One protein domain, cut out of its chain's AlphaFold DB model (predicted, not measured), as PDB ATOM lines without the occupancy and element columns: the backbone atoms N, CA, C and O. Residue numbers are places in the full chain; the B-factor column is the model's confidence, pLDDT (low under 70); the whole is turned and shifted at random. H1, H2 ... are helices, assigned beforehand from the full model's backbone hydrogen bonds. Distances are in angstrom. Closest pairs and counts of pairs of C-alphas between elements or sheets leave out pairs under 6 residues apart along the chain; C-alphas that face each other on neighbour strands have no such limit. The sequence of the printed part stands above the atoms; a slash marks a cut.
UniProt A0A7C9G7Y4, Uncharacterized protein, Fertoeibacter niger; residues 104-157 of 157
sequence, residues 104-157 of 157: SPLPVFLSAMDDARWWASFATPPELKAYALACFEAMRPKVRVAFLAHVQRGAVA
ATOM      1  N   SER A 104     133.902 149.967 111.471       89.50
ATOM      2  CA  SER A 104     134.814 148.834 111.619       89.50
ATOM      3  C   SER A 104     135.793 149.006 112.790       89.50
ATOM      4  O   SER A 104     136.344 150.096 112.965       89.50
ATOM      5  N   PRO A 105     136.096 147.930 113.544       90.00
ATOM      6  CA  PRO A 105     137.202 147.921 114.489       90.00
ATOM      7  C   PRO A 105     138.503 148.364 113.822       90.00
ATOM      8  O   PRO A 105     138.835 147.922 112.718       90.00
ATOM      9  N   LEU A 106     139.243 149.238 114.502       88.25
ATOM     10  CA  LEU A 106     140.548 149.693 114.034       88.25
ATOM     11  C   LEU A 106     141.576 148.549 114.095       88.25
ATOM     12  O   LEU A 106     141.424 147.622 114.898       88.25
ATOM     13  N   PRO A 107     142.645 148.602 113.277       87.81
ATOM     14  CA  PRO A 107     143.765 147.681 113.415       87.81
ATOM     15  C   PRO A 107     144.328 147.690 114.840       87.81
ATOM     16  O   PRO A 107     144.447 148.747 115.457       87.81
ATOM     17  N   VAL A 108     144.704 146.508 115.331       89.00
ATOM     18  CA  VAL A 108     145.314 146.342 116.658       89.00
ATOM     19  C   VAL A 108     146.598 147.164 116.738       89.00
ATOM     20  O   VAL A 108     147.456 147.058 115.859       89.00
ATOM     21  N   PHE A 109     146.742 147.950 117.802       82.31
ATOM     22  CA  PHE A 109     147.933 148.754 118.050       82.31
ATOM     23  C   PHE A 109     148.883 148.065 119.035       82.31
ATOM     24  O   PHE A 109     150.055 147.876 118.718       82.31
ATOM     25  N   LEU A 110     148.386 147.639 120.204       84.69
ATOM     26  CA  LEU A 110     149.204 146.992 121.246       84.69
ATOM     27  C   LEU A 110     148.647 145.638 121.683       84.69
ATOM     28  O   LEU A 110     149.386 144.656 121.757       84.69
ATOM     29  N   SER A 111     147.353 145.575 121.990       92.62
ATOM     30  CA  SER A 111     146.713 144.405 122.587       92.62
ATOM     31  C   SER A 111     145.348 144.219 121.963       92.62
ATOM     32  O   SER A 111     144.457 145.045 122.140       92.62
ATOM     33  N   ALA A 112     145.159 143.094 121.277       90.81
ATOM     34  CA  ALA A 112     143.896 142.805 120.608       90.81
ATOM     35  C   ALA A 112     142.700 142.831 121.576       90.81
ATOM     36  O   ALA A 112     141.609 143.224 121.182       90.81
ATOM     37  N   MET A 113     142.894 142.433 122.839       91.88
ATOM     38  CA  MET A 113     141.820 142.446 123.835       91.88
ATOM     39  C   MET A 113     141.543 143.852 124.374       91.88
ATOM     40  O   MET A 113     140.380 144.199 124.565       91.88
ATOM     41  N   ASP A 114     142.574 144.663 124.616       93.75
ATOM     42  CA  ASP A 114     142.374 146.029 125.114       93.75
ATOM     43  C   ASP A 114     141.790 146.931 124.024       93.75
ATOM     44  O   ASP A 114     140.842 147.668 124.288       93.75
ATOM     45  N   ASP A 115     142.261 146.784 122.786       92.50
ATOM     46  CA  ASP A 115     141.736 147.508 121.628       92.50
ATOM     47  C   ASP A 115     140.286 147.089 121.329       92.50
ATOM     48  O   ASP A 115     139.428 147.942 121.095       92.50
ATOM     49  N   ALA A 116     139.966 145.789 121.430       93.62
ATOM     50  CA  ALA A 116     138.591 145.306 121.292       93.62
ATOM     51  C   ALA A 116     137.669 145.853 122.390       93.62
ATOM     52  O   ALA A 116     136.540 146.241 122.098       93.62
ATOM     53  N   ARG A 117     138.133 145.923 123.645       93.69
ATOM     54  CA  ARG A 117     137.369 146.519 124.758       93.69
ATOM     55  C   ARG A 117     137.145 148.009 124.557       93.69
ATOM     56  O   ARG A 117     136.047 148.497 124.805       93.69
ATOM     57  N   TRP A 118     138.176 148.719 124.112       92.75
ATOM     58  CA  TRP A 118     138.091 150.141 123.834       92.75
ATOM     59  C   TRP A 118     137.084 150.418 122.715       92.75
ATOM     60  O   TRP A 118     136.149 151.183 122.932       92.75
ATOM     61  N   TRP A 119     137.185 149.730 121.575       94.88
ATOM     62  CA  TRP A 119     136.217 149.871 120.482       94.88
ATOM     63  C   TRP A 119     134.791 149.510 120.930       94.88
ATOM     64  O   TRP A 119     133.856 150.276 120.698       94.88
ATOM     65  N   ALA A 120     134.626 148.402 121.663       94.69
ATOM     66  CA  ALA A 120     133.326 147.958 122.168       94.69
ATOM     67  C   ALA A 120     132.671 148.956 123.140       94.69
ATOM     68  O   ALA A 120     131.454 148.946 123.286       94.69
ATOM     69  N   SER A 121     133.452 149.825 123.792       93.81
ATOM     70  CA  SER A 121     132.914 150.863 124.682       93.81
ATOM     71  C   SER A 121     132.195 152.002 123.949       93.81
ATOM     72  O   SER A 121     131.406 152.712 124.570       93.81
ATOM     73  N   PHE A 122     132.435 152.155 122.642       91.44
ATOM     74  CA  PHE A 122     131.782 153.155 121.793       91.44
ATOM     75  C   PHE A 122     130.815 152.542 120.775       91.44
ATOM     76  O   PHE A 122     129.948 153.246 120.267       91.44
ATOM     77  N   ALA A 123     130.969 151.253 120.462       92.88
ATOM     78  CA  ALA A 123     130.148 150.563 119.479       92.88
ATOM     79  C   ALA A 123     128.661 150.554 119.861       92.88
ATOM     80  O   ALA A 123     128.278 150.399 121.024       92.88
ATOM     81  N   THR A 124     127.809 150.666 118.850       91.31
ATOM     82  CA  THR A 124     126.358 150.592 119.018       91.31
ATOM     83  C   THR A 124     125.917 149.157 119.350       91.31
ATOM     84  O   THR A 124     126.609 148.185 119.023       91.31
ATOM     85  N   PRO A 125     124.738 148.958 119.973       90.75
ATOM     86  CA  PRO A 125     124.244 147.615 120.273       90.75
ATOM     87  C   PRO A 125     124.155 146.670 119.055       90.75
ATOM     88  O   PRO A 125     124.497 145.493 119.216       90.75
ATOM     89  N   PRO A 126     123.728 147.115 117.852       90.19
ATOM     90  CA  PRO A 126     123.770 146.282 116.648       90.19
ATOM     91  C   PRO A 126     125.191 145.852 116.261       90.19
ATOM     92  O   PRO A 126     125.405 144.677 115.965       90.19
ATOM     93  N   GLU A 127     126.171 146.758 116.326       93.62
ATOM     94  CA  GLU A 127     127.574 146.449 116.026       93.62
ATOM     95  C   GLU A 127     128.130 145.403 116.991       93.62
ATOM     96  O   GLU A 127     128.687 144.393 116.560       93.62
ATOM     97  N   LEU A 128     127.906 145.574 118.296       94.81
ATOM     98  CA  LEU A 128     128.348 144.606 119.302       94.81
ATOM     99  C   LEU A 128     127.816 143.200 119.017       94.81
ATOM    100  O   LEU A 128     128.572 142.231 119.062       94.81
ATOM    101  N   LYS A 129     126.527 143.083 118.683       94.44
ATOM    102  CA  LYS A 129     125.888 141.801 118.355       94.44
ATOM    103  C   LYS A 129     126.480 141.182 117.091       94.44
ATOM    104  O   LYS A 129     126.807 139.997 117.099       94.44
ATOM    105  N   ALA A 130     126.642 141.978 116.034       95.00
ATOM    106  CA  ALA A 130     127.163 141.516 114.754       95.00
ATOM    107  C   ALA A 130     128.601 140.995 114.880       95.00
ATOM    108  O   ALA A 130     128.886 139.858 114.500       95.00
ATOM    109  N   TYR A 131     129.497 141.789 115.473       95.69
ATOM    110  CA  TYR A 131     130.895 141.396 115.643       95.69
ATOM    111  C   TYR A 131     131.051 140.238 116.633       95.69
ATOM    112  O   TYR A 131     131.824 139.321 116.365       95.69
ATOM    113  N   ALA A 132     130.285 140.209 117.730       95.38
ATOM    114  CA  ALA A 132     130.325 139.089 118.670       95.38
ATOM    115  C   ALA A 132     129.912 137.764 118.009       95.38
ATOM    116  O   ALA A 132     130.611 136.760 118.172       95.38
ATOM    117  N   LEU A 133     128.815 137.762 117.243       96.81
ATOM    118  CA  LEU A 133     128.343 136.571 116.536       96.81
ATOM    119  C   LEU A 133     129.350 136.120 115.473       96.81
ATOM    120  O   LEU A 133     129.767 134.963 115.488       96.81
ATOM    121  N   ALA A 134     129.819 137.038 114.623       97.44
ATOM    122  CA  ALA A 134     130.784 136.723 113.572       97.44
ATOM    123  C   ALA A 134     132.099 136.163 114.143       97.44
ATOM    124  O   ALA A 134     132.627 135.159 113.655       97.44
ATOM    125  N   CYS A 135     132.616 136.763 115.222       95.44
ATOM    126  CA  CYS A 135     133.796 136.254 115.914       95.44
ATOM    127  C   CYS A 135     133.554 134.864 116.503       95.44
ATOM    128  O   CYS A 135     134.424 134.004 116.378       95.44
ATOM    129  N   PHE A 136     132.397 134.626 117.128       96.75
ATOM    130  CA  PHE A 136     132.043 133.321 117.686       96.75
ATOM    131  C   PHE A 136     131.953 132.236 116.606       96.75
ATOM    132  O   PHE A 136     132.527 131.159 116.773       96.75
ATOM    133  N   GLU A 137     131.292 132.512 115.484       96.44
ATOM    134  CA  GLU A 137     131.126 131.569 114.372       96.44
ATOM    135  C   GLU A 137     132.451 131.211 113.693       96.44
ATOM    136  O   GLU A 137     132.661 130.052 113.324       96.44
ATOM    137  N   ALA A 138     133.380 132.167 113.606       97.25
ATOM    138  CA  ALA A 138     134.719 131.949 113.065       97.25
ATOM    139  C   ALA A 138     135.600 131.042 113.949       97.25
ATOM    140  O   ALA A 138     136.611 130.501 113.485       97.25
ATOM    141  N   MET A 139     135.250 130.835 115.223       97.25
ATOM    142  CA  MET A 139     136.017 129.966 116.115       97.25
ATOM    143  C   MET A 139     135.858 128.482 115.747       97.25
ATOM    144  O   MET A 139     134.774 127.966 115.447       97.25
ATOM    145  N   ARG A 140     136.953 127.726 115.896       97.38
ATOM    146  CA  ARG A 140     136.929 126.257 115.777       97.38
ATOM    147  C   ARG A 140     135.904 125.657 116.755       97.38
ATOM    148  O   ARG A 140     135.819 126.137 117.887       97.38
ATOM    149  N   PRO A 141     135.209 124.554 116.411       95.00
ATOM    150  CA  PRO A 141     134.153 123.982 117.257       95.00
ATOM    151  C   PRO A 141     134.562 123.746 118.720       95.00
ATOM    152  O   PRO A 141     133.842 124.122 119.638       95.00
ATOM    153  N   LYS A 142     135.766 123.204 118.957       94.62
ATOM    154  CA  LYS A 142     136.294 122.985 120.317       94.62
ATOM    155  C   LYS A 142     136.472 124.292 121.105       94.62
ATOM    156  O   LYS A 142     136.251 124.314 122.312       94.62
ATOM    157  N   VAL A 143     136.868 125.369 120.427       96.31
ATOM    158  CA  VAL A 143     137.058 126.693 121.035       96.31
ATOM    159  C   VAL A 143     135.707 127.333 121.349       96.31
ATOM    160  O   VAL A 143     135.556 127.870 122.440       96.31
ATOM    161  N   ARG A 144     134.700 127.185 120.473       96.69
ATOM    162  CA  ARG A 144     133.327 127.656 120.735       96.69
ATOM    163  C   ARG A 144     132.760 127.097 122.038       96.69
ATOM    164  O   ARG A 144     132.241 127.855 122.847       96.69
ATOM    165  N   VAL A 145     132.915 125.793 122.279       95.56
ATOM    166  CA  VAL A 145     132.445 125.152 123.523       95.56
ATOM    167  C   VAL A 145     133.143 125.737 124.753       95.56
ATOM    168  O   VAL A 145     132.487 126.075 125.737       95.56
ATOM    169  N   ALA A 146     134.467 125.898 124.695       94.62
ATOM    170  CA  ALA A 146     135.227 126.492 125.792       94.62
ATOM    171  C   ALA A 146     134.838 127.960 126.046       94.62
ATOM    172  O   ALA A 146     134.741 128.376 127.201       94.62
ATOM    173  N   PHE A 147     134.577 128.721 124.979       94.94
ATOM    174  CA  PHE A 147     134.111 130.103 125.044       94.94
ATOM    175  C   PHE A 147     132.733 130.206 125.707       94.94
ATOM    176  O   PHE A 147     132.584 130.955 126.670       94.94
ATOM    177  N   LEU A 148     131.755 129.398 125.280       95.56
ATOM    178  CA  LEU A 148     130.424 129.367 125.902       95.56
ATOM    179  C   LEU A 148     130.508 129.031 127.392       95.56
ATOM    180  O   LEU A 148     129.904 129.719 128.210       95.56
ATOM    181  N   ALA A 149     131.321 128.036 127.757       94.75
ATOM    182  CA  ALA A 149     131.529 127.681 129.155       94.75
ATOM    183  C   ALA A 149     132.137 128.838 129.971       94.75
ATOM    184  O   ALA A 149     131.822 128.985 131.149       94.75
ATOM    185  N   HIS A 150     133.016 129.654 129.380       92.75
ATOM    186  CA  HIS A 150     133.567 130.843 130.035       92.75
ATOM    187  C   HIS A 150     132.509 131.932 130.243       92.75
ATOM    188  O   HIS A 150     132.360 132.407 131.367       92.75
ATOM    189  N   VAL A 151     131.749 132.280 129.202       92.94
ATOM    190  CA  VAL A 151     130.712 133.323 129.266       92.94
ATOM    191  C   VAL A 151     129.599 132.940 130.246       92.94
ATOM    192  O   VAL A 151     129.192 133.757 131.067       92.94
ATOM    193  N   GLN A 152     129.161 131.678 130.236       92.25
ATOM    194  CA  GLN A 152     128.126 131.181 131.149       92.25
ATOM    195  C   GLN A 152     128.549 131.232 132.619       92.25
ATOM    196  O   GLN A 152     127.719 131.514 133.473       92.25
ATOM    197  N   ARG A 153     129.833 131.009 132.934       88.12
ATOM    198  CA  ARG A 153     130.330 131.160 134.313       88.12
ATOM    199  C   ARG A 153     130.247 132.601 134.814       88.12
ATOM    200  O   ARG A 153     130.048 132.798 136.005       88.12
ATOM    201  N   GLY A 154     130.409 133.582 133.929       68.19
ATOM    202  CA  GLY A 154     130.295 134.999 134.276       68.19
ATOM    203  C   GLY A 154     128.853 135.491 134.417       68.19
ATOM    204  O   GLY A 154     128.627 136.450 135.134       68.19
ATOM    205  N   ALA A 155     127.882 134.834 133.774       64.44
ATOM    206  CA  ALA A 155     126.468 135.227 133.816       64.44
ATOM    207  C   ALA A 155     125.725 134.803 135.100       64.44
ATOM    208  O   ALA A 155     124.578 135.188 135.302       64.44
ATOM    209  N   VAL A 156     126.350 133.964 135.930       55.62
ATOM    210  CA  VAL A 156     125.772 133.413 137.171       55.62
ATOM    211  C   VAL A 156     126.352 134.104 138.422       55.62
ATOM    212  O   VAL A 156     125.958 133.777 139.540       55.62
ATOM    213  N   ALA A 157     127.283 135.046 138.241       41.06
ATOM    214  CA  ALA A 157     127.857 135.892 139.290       41.06
ATOM    215  C   ALA A 157     127.183 137.269 139.303       41.06
ATOM    216  O   ALA A 157     127.026 137.816 140.417       41.06
TER     217      ALA A 157
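AT A GLANCE: This is residues 104 to 157 of the 157 residues of an uncharacterized protein of Fertoeibacter niger (UniProt A0A7C9G7Y4). Three helices make an open zigzag: H2 is in the middle, H1 comes near its first part and H3 near its last part, and the space between H1 and H3 is empty. The chain turns back at each of two tight links, and the three helix centres make a triangle, not a row; residues 109 to 114 and residues 149 to 157 stick out free. The printed part has 54 residues with three named helices, in the order H1, H2, H3, and no named strand; the class is all helix. The whole is only just loose, close to compact, with a radius of gyration of the C-alphas of 12.5 A and spans of 28 by 26 by 23 A.

IN THESE COORDINATES: The printed part begins at Ser 104, with its C-alpha at (134.814, 148.834, 111.619), and residues 104 to 111 come before the first named helix. H1 is residues 112 to 120, 11.9 A from first to last C-alpha, and begins with C-alpha 112 at (143.896, 142.805, 120.608). H2 is residues 125 to 138, 20.2 A long. H3 is residues 141 to 154, 20.6 A long, and ends with C-alpha 154 at (130.295, 134.999, 134.276).

HOW THE PARTS SIT: H1 and H2 are close but not clearly touching, and their closest C-alphas, those of Ala 120 and Leu 128, are 6.7 A apart. They run opposite ways at a shallow tilt of 29 degrees, with their centres 13.6 A apart. H2 and H3 are also close but not clearly touching, and their closest C-alphas, those of Phe 136 and Arg 144, are 6.6 A apart. They run opposite ways at a steep tilt of 42 degrees, with their centres 15.1 A apart. H1 and H3 are apart. In H1, H2 and H3, every pair of backbone O of residue i and N of residue i+4 is within hydrogen-bond range.

THE WHOLE: The two C-alphas farthest apart, those of Phe 109 and Val 156, are 33.0 A apart. The first and last printed C-alphas, those of Ser 104 and Ala 157, are 31.3 A apart, and Ala 157 is the chain's last residue. The printed part has no cut. The links from H1 to H2, with 4 residues, and from H2 to H3, with 2 residues, are tight. The mean pLDDT of the printed part is 90.6, and residues 154 to 157 are under 70, of which Gly 154 belongs to H3.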